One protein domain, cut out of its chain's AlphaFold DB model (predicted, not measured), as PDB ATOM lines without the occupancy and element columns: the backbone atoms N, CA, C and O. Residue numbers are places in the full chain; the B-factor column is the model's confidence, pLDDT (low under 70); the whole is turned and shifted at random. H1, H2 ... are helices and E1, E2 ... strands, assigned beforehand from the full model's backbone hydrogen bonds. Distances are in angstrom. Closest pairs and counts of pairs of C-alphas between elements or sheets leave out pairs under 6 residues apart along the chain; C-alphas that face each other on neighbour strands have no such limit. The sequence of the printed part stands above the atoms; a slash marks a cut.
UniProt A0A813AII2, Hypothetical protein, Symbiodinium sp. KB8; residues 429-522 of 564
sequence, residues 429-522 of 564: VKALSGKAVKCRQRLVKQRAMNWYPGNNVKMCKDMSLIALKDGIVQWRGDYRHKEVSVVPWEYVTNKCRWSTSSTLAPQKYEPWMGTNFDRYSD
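This is residues 429 to 522 of the 564 residues of the protein "Hypothetical protein" of Symbiodinium sp. KB8 (UniProt A0A813AII2). Two small three-stranded sheets, E1 E4 E3 and E2 E6 E5, pack loosely together into one strand lobe; the short helix H1 leads out of it to a separate hairpin, E7 and E8. After the hairpin, residues 507 to 522 make a tail with no named element that trails away from the strand lobe. The printed part has 94 residues, with six strands, one helix and two more strands along it; E1 E4 E3 and E7 E8 are antiparallel, E2 E6 E5 is mixed. The class is mostly strand, though under half of the residues are in named elements. The whole is compact, with a radius of gyration of the C-alphas of 13.3 A and spans of 36 by 34 by 21 A.

Begin at Val 429 and pass residues 429 to 441, which have no named element. Find C-alpha 442 at (-43.434, -15.915, 49.886), where E1 starts and runs to residue 445. Then come E2, residues 451 to 453, E3, residues 457 to 459, and E4, residues 465 to 467. E5, residues 471 to 476, is 15.8 A long. E6, residues 482 to 488, is the longest strand at 19.4 A. H1, residues 489 to 495, starts at C-alpha 489 at (-41.493, -0.045, 56.147) and is 9.9 A long. E7, residues 496 to 500, is 11.9 A long, and E8, residues 503 to 506, is 10.1 A long and ends at C-alpha 506 at (-35.050, 6.576, 48.064).

Look first at E6, the inner strand between E2 and E5. E5 and E6 form a hairpin at 156 degrees, with N 474 and O 485 2.9 A apart. E2 is parallel to E6, with N 452 and O 482 2.9 A apart. Residues 436 to 437 pair with residues 471 to 472 of E5, antiparallel. In the other sheet, E3 and E4 form a hairpin, with N 458 and O 466 2.9 A apart, and E1 is antiparallel to E4, with N 443 and O 465 2.8 A apart. Between the sheets, the closest C-alphas of E3 and E6 are those of Val 457 and Ser 485, 5.9 A apart. H1 only grazes the sheet E2 E6 E5, with its residues 489 to 493; 2 of its 3 O i to N i+4 pairs are within hydrogen-bond range. The closest C-alphas of H1 and E8 are those of Lys 495 and Pro 506, 5.8 A apart. E7 and E8 form a hairpin, with N 497 and O 505 2.9 A apart; both are apart from E5 and E6.

The two farthest C-alphas, those of Lys 461 and Thr 500, are 37.1 A apart. The printed part has no cut, and the links between named elements are tight. The mean pLDDT of the printed part is 75.1; look for values under 70 at residues 477 to 480 and 496 to 522.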
ATOM      1  N   VAL A 429     -43.186 -15.541  40.216       89.38
ATOM      2  CA  VAL A 429     -43.165 -14.372  41.097       89.38
ATOM      3  C   VAL A 429     -44.537 -14.156  41.742       89.38
ATOM      4  O   VAL A 429     -45.563 -14.202  41.068       89.38
ATOM      5  N   LYS A 430     -44.556 -13.912  43.055       89.56
ATOM      6  CA  LYS A 430     -45.754 -13.596  43.861       89.56
ATOM      7  C   LYS A 430     -45.822 -12.123  44.271       89.56
ATOM      8  O   LYS A 430     -46.906 -11.601  44.557       89.56
ATOM      9  N   ALA A 431     -44.674 -11.449  44.271       85.00
ATOM     10  CA  ALA A 431     -44.568 -10.023  44.522       85.00
ATOM     11  C   ALA A 431     -43.600  -9.351  43.537       85.00
ATOM     12  O   ALA A 431     -42.408  -9.652  43.501       85.00
ATOM     13  N   LEU A 432     -44.148  -8.450  42.721       80.81
ATOM     14  CA  LEU A 432     -43.400  -7.581  41.813       80.81
ATOM     15  C   LEU A 432     -42.848  -6.364  42.574       80.81
ATOM     16  O   LEU A 432     -43.205  -6.132  43.728       80.81
ATOM     17  N   SER A 433     -41.970  -5.597  41.923       78.12
ATOM     18  CA  SER A 433     -41.385  -4.387  42.513       78.12
ATOM     19  C   SER A 433     -42.473  -3.377  42.890       78.12
ATOM     20  O   SER A 433     -43.441  -3.221  42.149       78.12
ATOM     21  N   GLY A 434     -42.328  -2.712  44.037       72.56
ATOM     22  CA  GLY A 434     -43.315  -1.757  44.560       72.56
ATOM     23  C   GLY A 434     -44.465  -2.387  45.359       72.56
ATOM     24  O   GLY A 434     -45.197  -1.668  46.031       72.56
ATOM     25  N   LYS A 435     -44.620  -3.719  45.359       78.88
ATOM     26  CA  LYS A 435     -45.659  -4.393  46.153       78.88
ATOM     27  C   LYS A 435     -45.272  -4.454  47.635       78.88
ATOM     28  O   LYS A 435     -44.179  -4.919  47.965       78.88
ATOM     29  N   ALA A 436     -46.194  -4.061  48.514       83.44
ATOM     30  CA  ALA A 436     -46.077  -4.266  49.956       83.44
ATOM     31  C   ALA A 436     -46.202  -5.757  50.326       83.44
ATOM     32  O   ALA A 436     -47.021  -6.489  49.758       83.44
ATOM     33  N   VAL A 437     -45.381  -6.209  51.274       87.06
ATOM     34  CA  VAL A 437     -45.306  -7.593  51.756       87.06
ATOM     35  C   VAL A 437     -45.061  -7.646  53.261       87.06
ATOM     36  O   VAL A 437     -44.405  -6.769  53.820       87.06
ATOM     37  N   LYS A 438     -45.561  -8.704  53.904       91.75
ATOM     38  CA  LYS A 438     -45.319  -9.005  55.322       91.75
ATOM     39  C   LYS A 438     -44.156  -9.982  55.508       91.75
ATOM     40  O   LYS A 438     -43.811 -10.747  54.601       91.75
ATOM     41  N   CYS A 439     -43.588 -10.020  56.706       91.06
ATOM     42  CA  CYS A 439     -42.641 -11.039  57.132       91.06
ATOM     43  C   CYS A 439     -43.221 -12.451  56.927       91.06
ATOM     44  O   CYS A 439     -44.425 -12.685  57.043       91.06
ATOM     45  N   ARG A 440     -42.357 -13.404  56.565       91.56
ATOM     46  CA  ARG A 440     -42.688 -14.785  56.166       91.56
ATOM     47  C   ARG A 440     -43.557 -14.916  54.902       91.56
ATOM     48  O   ARG A 440     -43.827 -16.042  54.480       91.56
ATOM     49  N   GLN A 441     -43.922 -13.826  54.222       92.19
ATOM     50  CA  GLN A 441     -44.628 -13.901  52.941       92.19
ATOM     51  C   GLN A 441     -43.700 -14.397  51.820       92.19
ATOM     52  O   GLN A 441     -42.573 -13.926  51.647       92.19
ATOM     53  N   ARG A 442     -44.180 -15.361  51.025       92.50
ATOM     54  CA  ARG A 442     -43.434 -15.915  49.886       92.50
ATOM     55  C   ARG A 442     -43.429 -14.930  48.717       92.50
ATOM     56  O   ARG A 442     -44.486 -14.596  48.188       92.50
ATOM     57  N   LEU A 443     -42.238 -14.520  48.292       92.62
ATOM     58  CA  LEU A 443     -42.007 -13.553  47.213       92.62
ATOM     59  C   LEU A 443     -41.910 -14.232  45.848       92.62
ATOM     60  O   LEU A 443     -42.428 -13.726  44.852       92.62
ATOM     61  N   VAL A 444     -41.256 -15.394  45.811       92.94
ATOM     62  CA  VAL A 444     -40.992 -16.171  44.597       92.94
ATOM     63  C   VAL A 444     -41.048 -17.655  44.939       92.94
ATOM     64  O   VAL A 444     -40.520 -18.079  45.966       92.94
ATOM     65  N   LYS A 445     -41.663 -18.457  44.071       92.12
ATOM     66  CA  LYS A 445     -41.601 -19.922  44.125       92.12
ATOM     67  C   LYS A 445     -40.847 -20.402  42.880       92.12
ATOM     68  O   LYS A 445     -41.307 -20.153  41.770       92.12
ATOM     69  N   GLN A 446     -39.711 -21.085  43.025       88.19
ATOM     70  CA  GLN A 446     -38.863 -21.501  41.894       88.19
ATOM     71  C   GLN A 446     -38.353 -22.943  42.045       88.19
ATOM     72  O   GLN A 446     -38.217 -23.419  43.163       88.19
ATOM     73  N   ARG A 447     -38.090 -23.633  40.921       79.62
ATOM     74  CA  ARG A 447     -37.489 -24.989  40.887       79.62
ATOM     75  C   ARG A 447     -35.959 -24.991  40.823       79.62
ATOM     76  O   ARG A 447     -35.344 -26.001  41.132       79.62
ATOM     77  N   ALA A 448     -35.377 -23.890  40.364       78.50
ATOM     78  CA  ALA A 448     -33.947 -23.672  40.203       78.50
ATOM     79  C   ALA A 448     -33.624 -22.244  40.659       78.50
ATOM     80  O   ALA A 448     -34.540 -21.428  40.788       78.50
ATOM     81  N   MET A 449     -32.344 -21.936  40.873       79.25
ATOM     82  CA  MET A 449     -31.861 -20.608  41.269       79.25
ATOM     83  C   MET A 449     -31.913 -19.614  40.090       79.25
ATOM     84  O   MET A 449     -30.886 -19.205  39.555       79.25
ATOM     85  N   ASN A 450     -33.122 -19.247  39.663       81.31
ATOM     86  CA  ASN A 450     -33.350 -18.213  38.645       81.31
ATOM     87  C   ASN A 450     -33.322 -16.806  39.260       81.31
ATOM     88  O   ASN A 450     -33.009 -15.825  38.585       81.31
ATOM     89  N   TRP A 451     -33.694 -16.719  40.538       88.75
ATOM     90  CA  TRP A 451     -33.809 -15.494  41.314       88.75
ATOM     91  C   TRP A 451     -33.088 -15.652  42.648       88.75
ATOM     92  O   TRP A 451     -33.258 -16.660  43.338       88.75
ATOM     93  N   TYR A 452     -32.301 -14.647  43.010       88.31
ATOM     94  CA  TYR A 452     -31.396 -14.690  44.155       88.31
ATOM     95  C   TYR A 452     -31.989 -13.934  45.360       88.31
ATOM     96  O   TYR A 452     -32.656 -12.912  45.168       88.31
ATOM     97  N   PRO A 453     -31.786 -14.420  46.600       90.62
ATOM     98  CA  PRO A 453     -32.169 -13.686  47.803       90.62
ATOM     99  C   PRO A 453     -31.279 -12.449  47.988       90.62
ATOM    100  O   PRO A 453     -30.056 -12.564  47.949       90.62
ATOM    101  N   GLY A 454     -31.904 -11.299  48.217       86.12
ATOM    102  CA  GLY A 454     -31.256 -10.047  48.603       86.12
ATOM    103  C   GLY A 454     -31.505  -9.666  50.062       86.12
ATOM    104  O   GLY A 454     -31.889 -10.494  50.895       86.12
ATOM    105  N   ASN A 455     -31.341  -8.381  50.376       83.38
ATOM    106  CA  ASN A 455     -31.559  -7.852  51.722       83.38
ATOM    107  C   ASN A 455     -32.991  -8.116  52.220       83.38
ATOM    108  O   ASN A 455     -33.974  -7.909  51.508       83.38
ATOM    109  N   ASN A 456     -33.097  -8.560  53.476       91.25
ATOM    110  CA  ASN A 456     -34.341  -8.983  54.134       91.25
ATOM    111  C   ASN A 456     -35.107 -10.108  53.404       91.25
ATOM    112  O   ASN A 456     -36.316 -10.257  53.605       91.25
ATOM    113  N   VAL A 457     -34.430 -10.928  52.594       90.81
ATOM    114  CA  VAL A 457     -35.019 -12.088  51.905       90.81
ATOM    115  C   VAL A 457     -34.201 -13.346  52.182       90.81
ATOM    116  O   VAL A 457     -32.975 -13.342  52.137       90.81
ATOM    117  N   LYS A 458     -34.884 -14.460  52.455       92.75
ATOM    118  CA  LYS A 458     -34.271 -15.775  52.683       92.75
ATOM    119  C   LYS A 458     -34.693 -16.763  51.605       92.75
ATOM    120  O   LYS A 458     -35.876 -16.869  51.280       92.75
ATOM    121  N   MET A 459     -33.732 -17.541  51.108       92.69
ATOM    122  CA  MET A 459     -34.009 -18.723  50.297       92.69
ATOM    123  C   MET A 459     -34.303 -19.939  51.187       92.69
ATOM    124  O   MET A 459     -33.617 -20.195  52.178       92.69
ATOM    125  N   CYS A 460     -35.337 -20.691  50.825       90.56
ATOM    126  CA  CYS A 460     -35.775 -21.909  51.502       90.56
ATOM    127  C   CYS A 460     -35.123 -23.174  50.916       90.56
ATOM    128  O   CYS A 460     -34.508 -23.135  49.853       90.56
ATOM    129  N   LYS A 461     -35.304 -24.324  51.584       86.62
ATOM    130  CA  LYS A 461     -34.825 -25.638  51.099       86.62
ATOM    131  C   LYS A 461     -35.420 -26.020  49.732       86.62
ATOM    132  O   LYS A 461     -34.762 -26.696  48.954       86.62
ATOM    133  N   ASP A 462     -36.629 -25.547  49.422       83.94
ATOM    134  CA  ASP A 462     -37.295 -25.703  48.119       83.94
ATOM    135  C   ASP A 462     -36.927 -24.596  47.105       83.94
ATOM    136  O   ASP A 462     -37.671 -24.365  46.157       83.94
ATOM    137  N   MET A 463     -35.832 -23.865  47.345       86.44
ATOM    138  CA  MET A 463     -35.358 -22.695  46.589       86.44
ATOM    139  C   MET A 463     -36.321 -21.492  46.534       86.44
ATOM    140  O   MET A 463     -35.976 -20.467  45.943       86.44
ATOM    141  N   SER A 464     -37.498 -21.543  47.173       91.19
ATOM    142  CA  SER A 464     -38.420 -20.397  47.238       91.19
ATOM    143  C   SER A 464     -37.822 -19.229  48.027       91.19
ATOM    144  O   SER A 464     -37.139 -19.435  49.031       91.19
ATOM    145  N   LEU A 465     -38.137 -17.997  47.620       93.94
ATOM    146  CA  LEU A 465     -37.728 -16.772  48.314       93.94
ATOM    147  C   LEU A 465     -38.855 -16.266  49.222       93.94
ATOM    148  O   LEU A 465     -40.012 -16.181  48.795       93.94
ATOM    149  N   ILE A 466     -38.518 -15.918  50.464       95.00
ATOM    150  CA  ILE A 466     -39.450 -15.471  51.510       95.00
ATOM    151  C   ILE A 466     -38.918 -14.197  52.183       95.00
ATOM    152  O   ILE A 466     -37.720 -14.099  52.448       95.00
ATOM    153  N   ALA A 467     -39.800 -13.238  52.474       94.44
ATOM    154  CA  ALA A 467     -39.468 -12.012  53.202       94.44
ATOM    155  C   ALA A 467     -39.163 -12.270  54.692       94.44
ATOM    156  O   ALA A 467     -39.837 -13.067  55.345       94.44
ATOM    157  N   LEU A 468     -38.177 -11.559  55.241       92.12
ATOM    158  CA  LEU A 468     -37.794 -11.585  56.662       92.12
ATOM    159  C   LEU A 468     -38.296 -10.371  57.461       92.12
ATOM    160  O   LEU A 468     -38.242 -10.397  58.687       92.12
ATOM    161  N   LYS A 469     -38.764  -9.319  56.783       88.94
ATOM    162  CA  LYS A 469     -39.339  -8.103  57.377       88.94
ATOM    163  C   LYS A 469     -40.548  -7.633  56.565       88.94
ATOM    164  O   LYS A 469     -40.662  -7.968  55.385       88.94
ATOM    165  N   ASP A 470     -41.410  -6.847  57.198       87.31
ATOM    166  CA  ASP A 470     -42.526  -6.143  56.564       87.31
ATOM    167  C   ASP A 470     -42.003  -4.918  55.798       87.31
ATOM    168  O   ASP A 470     -41.169  -4.163  56.308       87.31
ATOM    169  N   GLY A 471     -42.454  -4.718  54.559       87.12
ATOM    170  CA  GLY A 471     -41.908  -3.671  53.698       87.12
ATOM    171  C   GLY A 471     -42.332  -3.762  52.235       87.12
ATOM    172  O   GLY A 471     -43.319  -4.410  51.896       87.12
ATOM    173  N   ILE A 472     -41.576  -3.111  51.352       83.50
ATOM    174  CA  ILE A 472     -41.813  -3.093  49.901       83.50
ATOM    175  C   ILE A 472     -40.781  -3.966  49.187       83.50
ATOM    176  O   ILE A 472     -39.582  -3.879  49.452       83.50
ATOM    177  N   VAL A 473     -41.232  -4.784  48.236       84.38
ATOM    178  CA  VAL A 473     -40.340  -5.587  47.389       84.38
ATOM    179  C   VAL A 473     -39.633  -4.710  46.361       84.38
ATOM    180  O   VAL A 473     -40.277  -3.950  45.633       84.38
ATOM    181  N   GLN A 474     -38.319  -4.879  46.239       83.88
ATOM    182  CA  GLN A 474     -37.501  -4.274  45.195       83.88
ATOM    183  C   GLN A 474     -36.756  -5.361  44.416       83.88
ATOM    184  O   GLN A 474     -36.110  -6.237  44.990       83.88
ATOM    185  N   TRP A 475     -36.838  -5.281  43.090       83.31
ATOM    186  CA  TRP A 475     -36.115  -6.161  42.172       83.31
ATOM    187  C   TRP A 475     -34.877  -5.446  41.639       83.31
ATOM    188  O   TRP A 475     -34.977  -4.296  41.211       83.31
ATOM    189  N   ARG A 476     -33.723  -6.119  41.658       75.75
ATOM    190  CA  ARG A 476     -32.427  -5.564  41.229       75.75
ATOM    191  C   ARG A 476     -31.652  -6.558  40.366       75.75
ATOM    192  O   ARG A 476     -32.053  -7.715  40.233       75.75
ATOM    193  N   GLY A 477     -30.544  -6.097  39.794       66.62
ATOM    194  CA  GLY A 477     -29.656  -6.916  38.975       66.62
ATOM    195  C   GLY A 477     -30.197  -7.228  37.577       66.62
ATOM    196  O   GLY A 477     -31.291  -6.827  37.166       66.62
ATOM    197  N   ASP A 478     -29.378  -7.949  36.822       66.25
ATOM    198  CA  ASP A 478     -29.569  -8.160  35.393       66.25
ATOM    199  C   ASP A 478     -30.592  -9.242  35.071       66.25
ATOM    200  O   ASP A 478     -30.909 -10.095  35.891       66.25
ATOM    201  N   TYR A 479     -31.025  -9.304  33.807       61.75
ATOM    202  CA  TYR A 479     -31.919 -10.359  33.313       61.75
ATOM    203  C   TYR A 479     -31.444 -11.794  33.636       61.75
ATOM    204  O   TYR A 479     -32.278 -12.685  33.772       61.75
ATOM    205  N   ARG A 480     -30.125 -12.020  33.774       62.91
ATOM    206  CA  ARG A 480     -29.527 -13.319  34.144       62.91
ATOM    207  C   ARG A 480     -29.324 -13.524  35.653       62.91
ATOM    208  O   ARG A 480     -29.269 -14.667  36.086       62.91
ATOM    209  N   HIS A 481     -29.226 -12.450  36.434       71.69
ATOM    210  CA  HIS A 481     -28.945 -12.483  37.873       71.69
ATOM    211  C   HIS A 481     -29.852 -11.484  38.593       71.69
ATOM    212  O   HIS A 481     -29.403 -10.461  39.108       71.69
ATOM    213  N   LYS A 482     -31.159 -11.769  38.582       81.62
ATOM    214  CA  LYS A 482     -32.147 -10.942  39.273       81.62
ATOM    215  C   LYS A 482     -32.175 -11.267  40.761       81.62
ATOM    216  O   LYS A 482     -32.463 -12.399  41.152       81.62
ATOM    217  N   GLU A 483     -31.939 -10.249  41.569       85.50
ATOM    218  CA  GLU A 483     -32.002 -10.290  43.025       85.50
ATOM    219  C   GLU A 483     -33.345  -9.726  43.513       85.50
ATOM    220  O   GLU A 483     -33.885  -8.774  42.935       85.50
ATOM    221  N   VAL A 484     -33.887 -10.313  44.581       88.06
ATOM    222  CA  VAL A 484     -35.111  -9.848  45.246       88.06
ATOM    223  C   VAL A 484     -34.775  -9.402  46.660       88.06
ATOM    224  O   VAL A 484     -34.434 -10.231  47.503       88.06
ATOM    225  N   SER A 485     -34.925  -8.108  46.921       86.06
ATOM    226  CA  SER A 485     -34.769  -7.485  48.238       86.06
ATOM    227  C   SER A 485     -36.127  -7.012  48.777       86.06
ATOM    228  O   SER A 485     -37.052  -6.737  48.008       86.06
ATOM    229  N   VAL A 486     -36.253  -6.872  50.099       86.12
ATOM    230  CA  VAL A 486     -37.373  -6.174  50.756       86.12
ATOM    231  C   VAL A 486     -36.828  -4.970  51.516       86.12
ATOM    232  O   VAL A 486     -35.946  -5.103  52.365       86.12
ATOM    233  N   VAL A 487     -37.354  -3.787  51.208       84.69
ATOM    234  CA  VAL A 487     -37.040  -2.529  51.894       84.69
ATOM    235  C   VAL A 487     -38.034  -2.369  53.050       84.69
ATOM    236  O   VAL A 487     -39.229  -2.258  52.767       84.69
ATOM    237  N   PRO A 488     -37.602  -2.391  54.329       86.69
ATOM    238  CA  PRO A 488     -38.517  -2.370  55.471       86.69
ATOM    239  C   PRO A 488     -39.380  -1.108  55.517       86.69
ATOM    240  O   PRO A 488     -38.936  -0.045  55.081       86.69
ATOM    241  N   TRP A 489     -40.584  -1.199  56.084       81.81
ATOM    242  CA  TRP A 489     -41.493  -0.045  56.147       81.81
ATOM    243  C   TRP A 489     -40.898   1.139  56.931       81.81
ATOM    244  O   TRP A 489     -40.951   2.271  56.464       81.81
ATOM    245  N   GLU A 490     -40.197   0.861  58.036       81.31
ATOM    246  CA  GLU A 490     -39.389   1.826  58.808       81.31
ATOM    247  C   GLU A 490     -38.418   2.639  57.931       81.31
ATOM    248  O   GLU A 490     -38.211   3.832  58.147       81.31
ATOM    249  N   TYR A 491     -37.814   1.999  56.925       77.50
ATOM    250  CA  TYR A 491     -36.917   2.665  55.983       77.50
ATOM    251  C   TYR A 491     -37.717   3.489  54.964       77.50
ATOM    252  O   TYR A 491     -37.372   4.635  54.679       77.50
ATOM    253  N   VAL A 492     -38.795   2.912  54.425       73.81
ATOM    254  CA  VAL A 492     -39.675   3.549  53.431       73.81
ATOM    255  C   VAL A 492     -40.244   4.868  53.951       73.81
ATOM    256  O   VAL A 492     -40.118   5.882  53.267       73.81
ATOM    257  N   THR A 493     -40.821   4.872  55.153       75.69
ATOM    258  CA  THR A 493     -41.451   6.059  55.749       75.69
ATOM    259  C   THR A 493     -40.447   7.183  56.001       75.69
ATOM    260  O   THR A 493     -40.760   8.343  55.753       75.69
ATOM    261  N   ASN A 494     -39.231   6.847  56.442       76.88
ATOM    262  CA  ASN A 494     -38.233   7.838  56.850       76.88
ATOM    263  C   ASN A 494     -37.339   8.345  55.705       76.88
ATOM    264  O   ASN A 494     -36.810   9.452  55.793       76.88
ATOM    265  N   LYS A 495     -37.100   7.538  54.662       72.06
ATOM    266  CA  LYS A 495     -36.039   7.798  53.667       72.06
ATOM    267  C   LYS A 495     -36.465   7.674  52.202       72.06
ATOM    268  O   LYS A 495     -35.619   7.866  51.326       72.06
ATOM    269  N   CYS A 496     -37.728   7.383  51.892       68.12
ATOM    270  CA  CYS A 496     -38.214   7.301  50.509       68.12
ATOM    271  C   CYS A 496     -39.230   8.403  50.167       68.12
ATOM    272  O   CYS A 496     -39.841   9.017  51.038       68.12
ATOM    273  N   ARG A 497     -39.402   8.673  48.871       69.94
ATOM    274  CA  ARG A 497     -40.460   9.524  48.312       69.94
ATOM    275  C   ARG A 497     -40.944   8.906  47.001       69.94
ATOM    276  O   ARG A 497     -40.172   8.291  46.266       69.94
ATOM    277  N   TRP A 498     -42.226   9.058  46.691       64.38
ATOM    278  CA  TRP A 498     -42.756   8.679  45.382       64.38
ATOM    279  C   TRP A 498     -42.164   9.599  44.310       64.38
ATOM    280  O   TRP A 498     -42.400  10.806  44.335       64.38
ATOM    281  N   SER A 499     -41.371   9.038  43.392       55.78
ATOM    282  CA  SER A 499     -40.830   9.760  42.229       55.78
ATOM    283  C   SER A 499     -41.792   9.728  41.042       55.78
ATOM    284  O   SER A 499     -41.661  10.496  40.093       55.78
ATOM    285  N   THR A 500     -42.740   8.794  41.059       55.31
ATOM    286  CA  THR A 500     -43.779   8.596  40.042       55.31
ATOM    287  C   THR A 500     -44.974   7.922  40.717       55.31
ATOM    288  O   THR A 500     -44.795   7.252  41.733       55.31
ATOM    289  N   SER A 501     -46.172   8.024  40.137       50.53
ATOM    290  CA  SER A 501     -47.414   7.410  40.648       50.53
ATOM    291  C   SER A 501     -47.339   5.900  40.932       50.53
ATOM    292  O   SER A 501     -48.161   5.375  41.674       50.53
ATOM    293  N   SER A 502     -46.356   5.197  40.361       46.78
ATOM    294  CA  SER A 502     -46.125   3.756  40.530       46.78
ATOM    295  C   SER A 502     -44.743   3.393  41.087       46.78
ATOM    296  O   SER A 502     -44.458   2.212  41.285       46.78
ATOM    297  N   THR A 503     -43.855   4.370  41.309       47.44
ATOM    298  CA  THR A 503     -42.441   4.124  41.635       47.44
ATOM    299  C   THR A 503     -42.023   4.904  42.873       47.44
ATOM    300  O   THR A 503     -41.975   6.136  42.878       47.44
ATOM    301  N   LEU A 504     -41.697   4.158  43.927       59.59
ATOM    302  CA  LEU A 504     -41.097   4.679  45.146       59.59
ATOM    303  C   LEU A 504     -39.570   4.668  45.002       59.59
ATOM    304  O   LEU A 504     -38.980   3.613  44.760       59.59
ATOM    305  N   ALA A 505     -38.937   5.824  45.188       57.34
ATOM    306  CA  ALA A 505     -37.489   5.985  45.145       57.34
ATOM    307  C   ALA A 505     -36.944   6.407  46.524       57.34
ATOM    308  O   ALA A 505     -37.635   7.105  47.272       57.34
ATOM    309  N   PRO A 506     -35.713   6.017  46.892       61.59
ATOM    310  CA  PRO A 506     -35.050   6.576  48.064       61.59
ATOM    311  C   PRO A 506     -34.710   8.055  47.818       61.59
ATOM    312  O   PRO A 506     -34.266   8.418  46.730       61.59
ATOM    313  N   GLN A 507     -34.876   8.909  48.831       64.44
ATOM    314  CA  GLN A 507     -34.495  10.329  48.771       64.44
ATOM    315  C   GLN A 507     -32.972  10.500  48.679       64.44
ATOM    316  O   GLN A 507     -32.479  11.408  48.017       64.44
ATOM    317  N   LYS A 508     -32.223   9.593  49.319       61.16
ATOM    318  CA  LYS A 508     -30.768   9.469  49.220       61.16
ATOM    319  C   LYS A 508     -30.415   8.021  48.902       61.16
ATOM    320  O   LYS A 508     -30.853   7.108  49.598       61.16
ATOM    321  N   TYR A 509     -29.630   7.815  47.850       52.47
ATOM    322  CA  TYR A 509     -29.195   6.484  47.444       52.47
ATOM    323  C   TYR A 509     -28.090   5.981  48.379       52.47
ATOM    324  O   TYR A 509     -27.041   6.613  48.490       52.47
ATOM    325  N   GLU A 510     -28.320   4.866  49.071       59.25
ATOM    326  CA  GLU A 510     -27.312   4.246  49.941       59.25
ATOM    327  C   GLU A 510     -26.516   3.179  49.154       59.25
ATOM    328  O   GLU A 510     -27.084   2.552  48.257       59.25
ATOM    329  N   PRO A 511     -25.220   2.927  49.444       48.53
ATOM    330  CA  PRO A 511     -24.367   2.078  48.595       48.53
ATOM    331  C   PRO A 511     -24.875   0.645  48.383       48.53
ATOM    332  O   PRO A 511     -24.677   0.068  47.316       48.53
ATOM    333  N   TRP A 512     -25.602   0.091  49.358       54.53
ATOM    334  CA  TRP A 512     -26.246  -1.223  49.264       54.53
ATOM    335  C   TRP A 512     -27.429  -1.267  48.279       54.53
ATOM    336  O   TRP A 512     -28.040  -2.323  48.112       54.53
ATOM    337  N   MET A 513     -27.804  -0.148  47.646       47.19
ATOM    338  CA  MET A 513     -28.986  -0.082  46.785       47.19
ATOM    339  C   MET A 513     -28.762  -0.448  45.313       47.19
ATOM    340  O   MET A 513     -29.727  -0.878  44.689       47.19
ATOM    341  N   GLY A 514     -27.527  -0.353  44.799       49.12
ATOM    342  CA  GLY A 514     -27.126  -0.805  43.451       49.12
ATOM    343  C   GLY A 514     -27.846  -0.119  42.277       49.12
ATOM    344  O   GLY A 514     -28.937  -0.535  41.887       49.12
ATOM    345  N   THR A 515     -27.226   0.912  41.685       44.88
ATOM    346  CA  THR A 515     -27.841   1.708  40.604       44.88
ATOM    347  C   THR A 515     -28.136   0.870  39.351       44.88
ATOM    348  O   THR A 515     -27.468  -0.119  39.063       44.88
ATOM    349  N   ASN A 516     -29.105   1.307  38.538       41.09
ATOM    350  CA  ASN A 516     -29.465   0.648  37.268       41.09
ATOM    351  C   ASN A 516     -28.364   0.692  36.179       41.09
ATOM    352  O   ASN A 516     -28.591   0.172  35.087       41.09
ATOM    353  N   PHE A 517     -27.213   1.328  36.437       40.19
ATOM    354  CA  PHE A 517     -26.155   1.565  35.447       40.19
ATOM    355  C   PHE A 517     -24.834   0.832  35.731       40.19
ATOM    356  O   PHE A 517     -24.078   0.590  34.789       40.19
ATOM    357  N   ASP A 518     -24.554   0.428  36.974       46.28
ATOM    358  CA  ASP A 518     -23.266  -0.185  37.330       46.28
ATOM    359  C   ASP A 518     -23.216  -1.688  37.031       46.28
ATOM    360  O   ASP A 518     -23.398  -2.545  37.895       46.28
ATOM    361  N   ARG A 519     -22.934  -2.005  35.763       40.38
ATOM    362  CA  ARG A 519     -22.604  -3.366  35.304       40.38
ATOM    363  C   ARG A 519     -21.106  -3.554  34.996       40.38
ATOM    364  O   ARG A 519     -20.695  -4.671  34.707       40.38
ATOM    365  N   TYR A 520     -20.312  -2.475  35.024       43.38
ATOM    366  CA  TYR A 520     -18.919  -2.441  34.540       43.38
ATOM    367  C   TYR A 520     -18.040  -1.370  35.227       43.38
ATOM    368  O   TYR A 520     -17.332  -0.627  34.550       43.38
ATOM    369  N   SER A 521     -18.054  -1.267  36.560       42.09
ATOM    370  CA  SER A 521     -17.024  -0.494  37.273       42.09
ATOM    371  C   SER A 521     -16.380  -1.303  38.401       42.09
ATOM    372  O   SER A 521     -17.052  -1.850  39.273       42.09
ATOM    373  N   ASP A 522     -15.045  -1.356  38.407       41.94
ATOM    374  CA  ASP A 522     -14.233  -2.042  39.428       41.94
ATOM    375  C   ASP A 522     -14.183  -1.280  40.772       41.94
ATOM    376  O   ASP A 522     -13.289  -1.479  41.592       41.94
TER     377      ASP A 522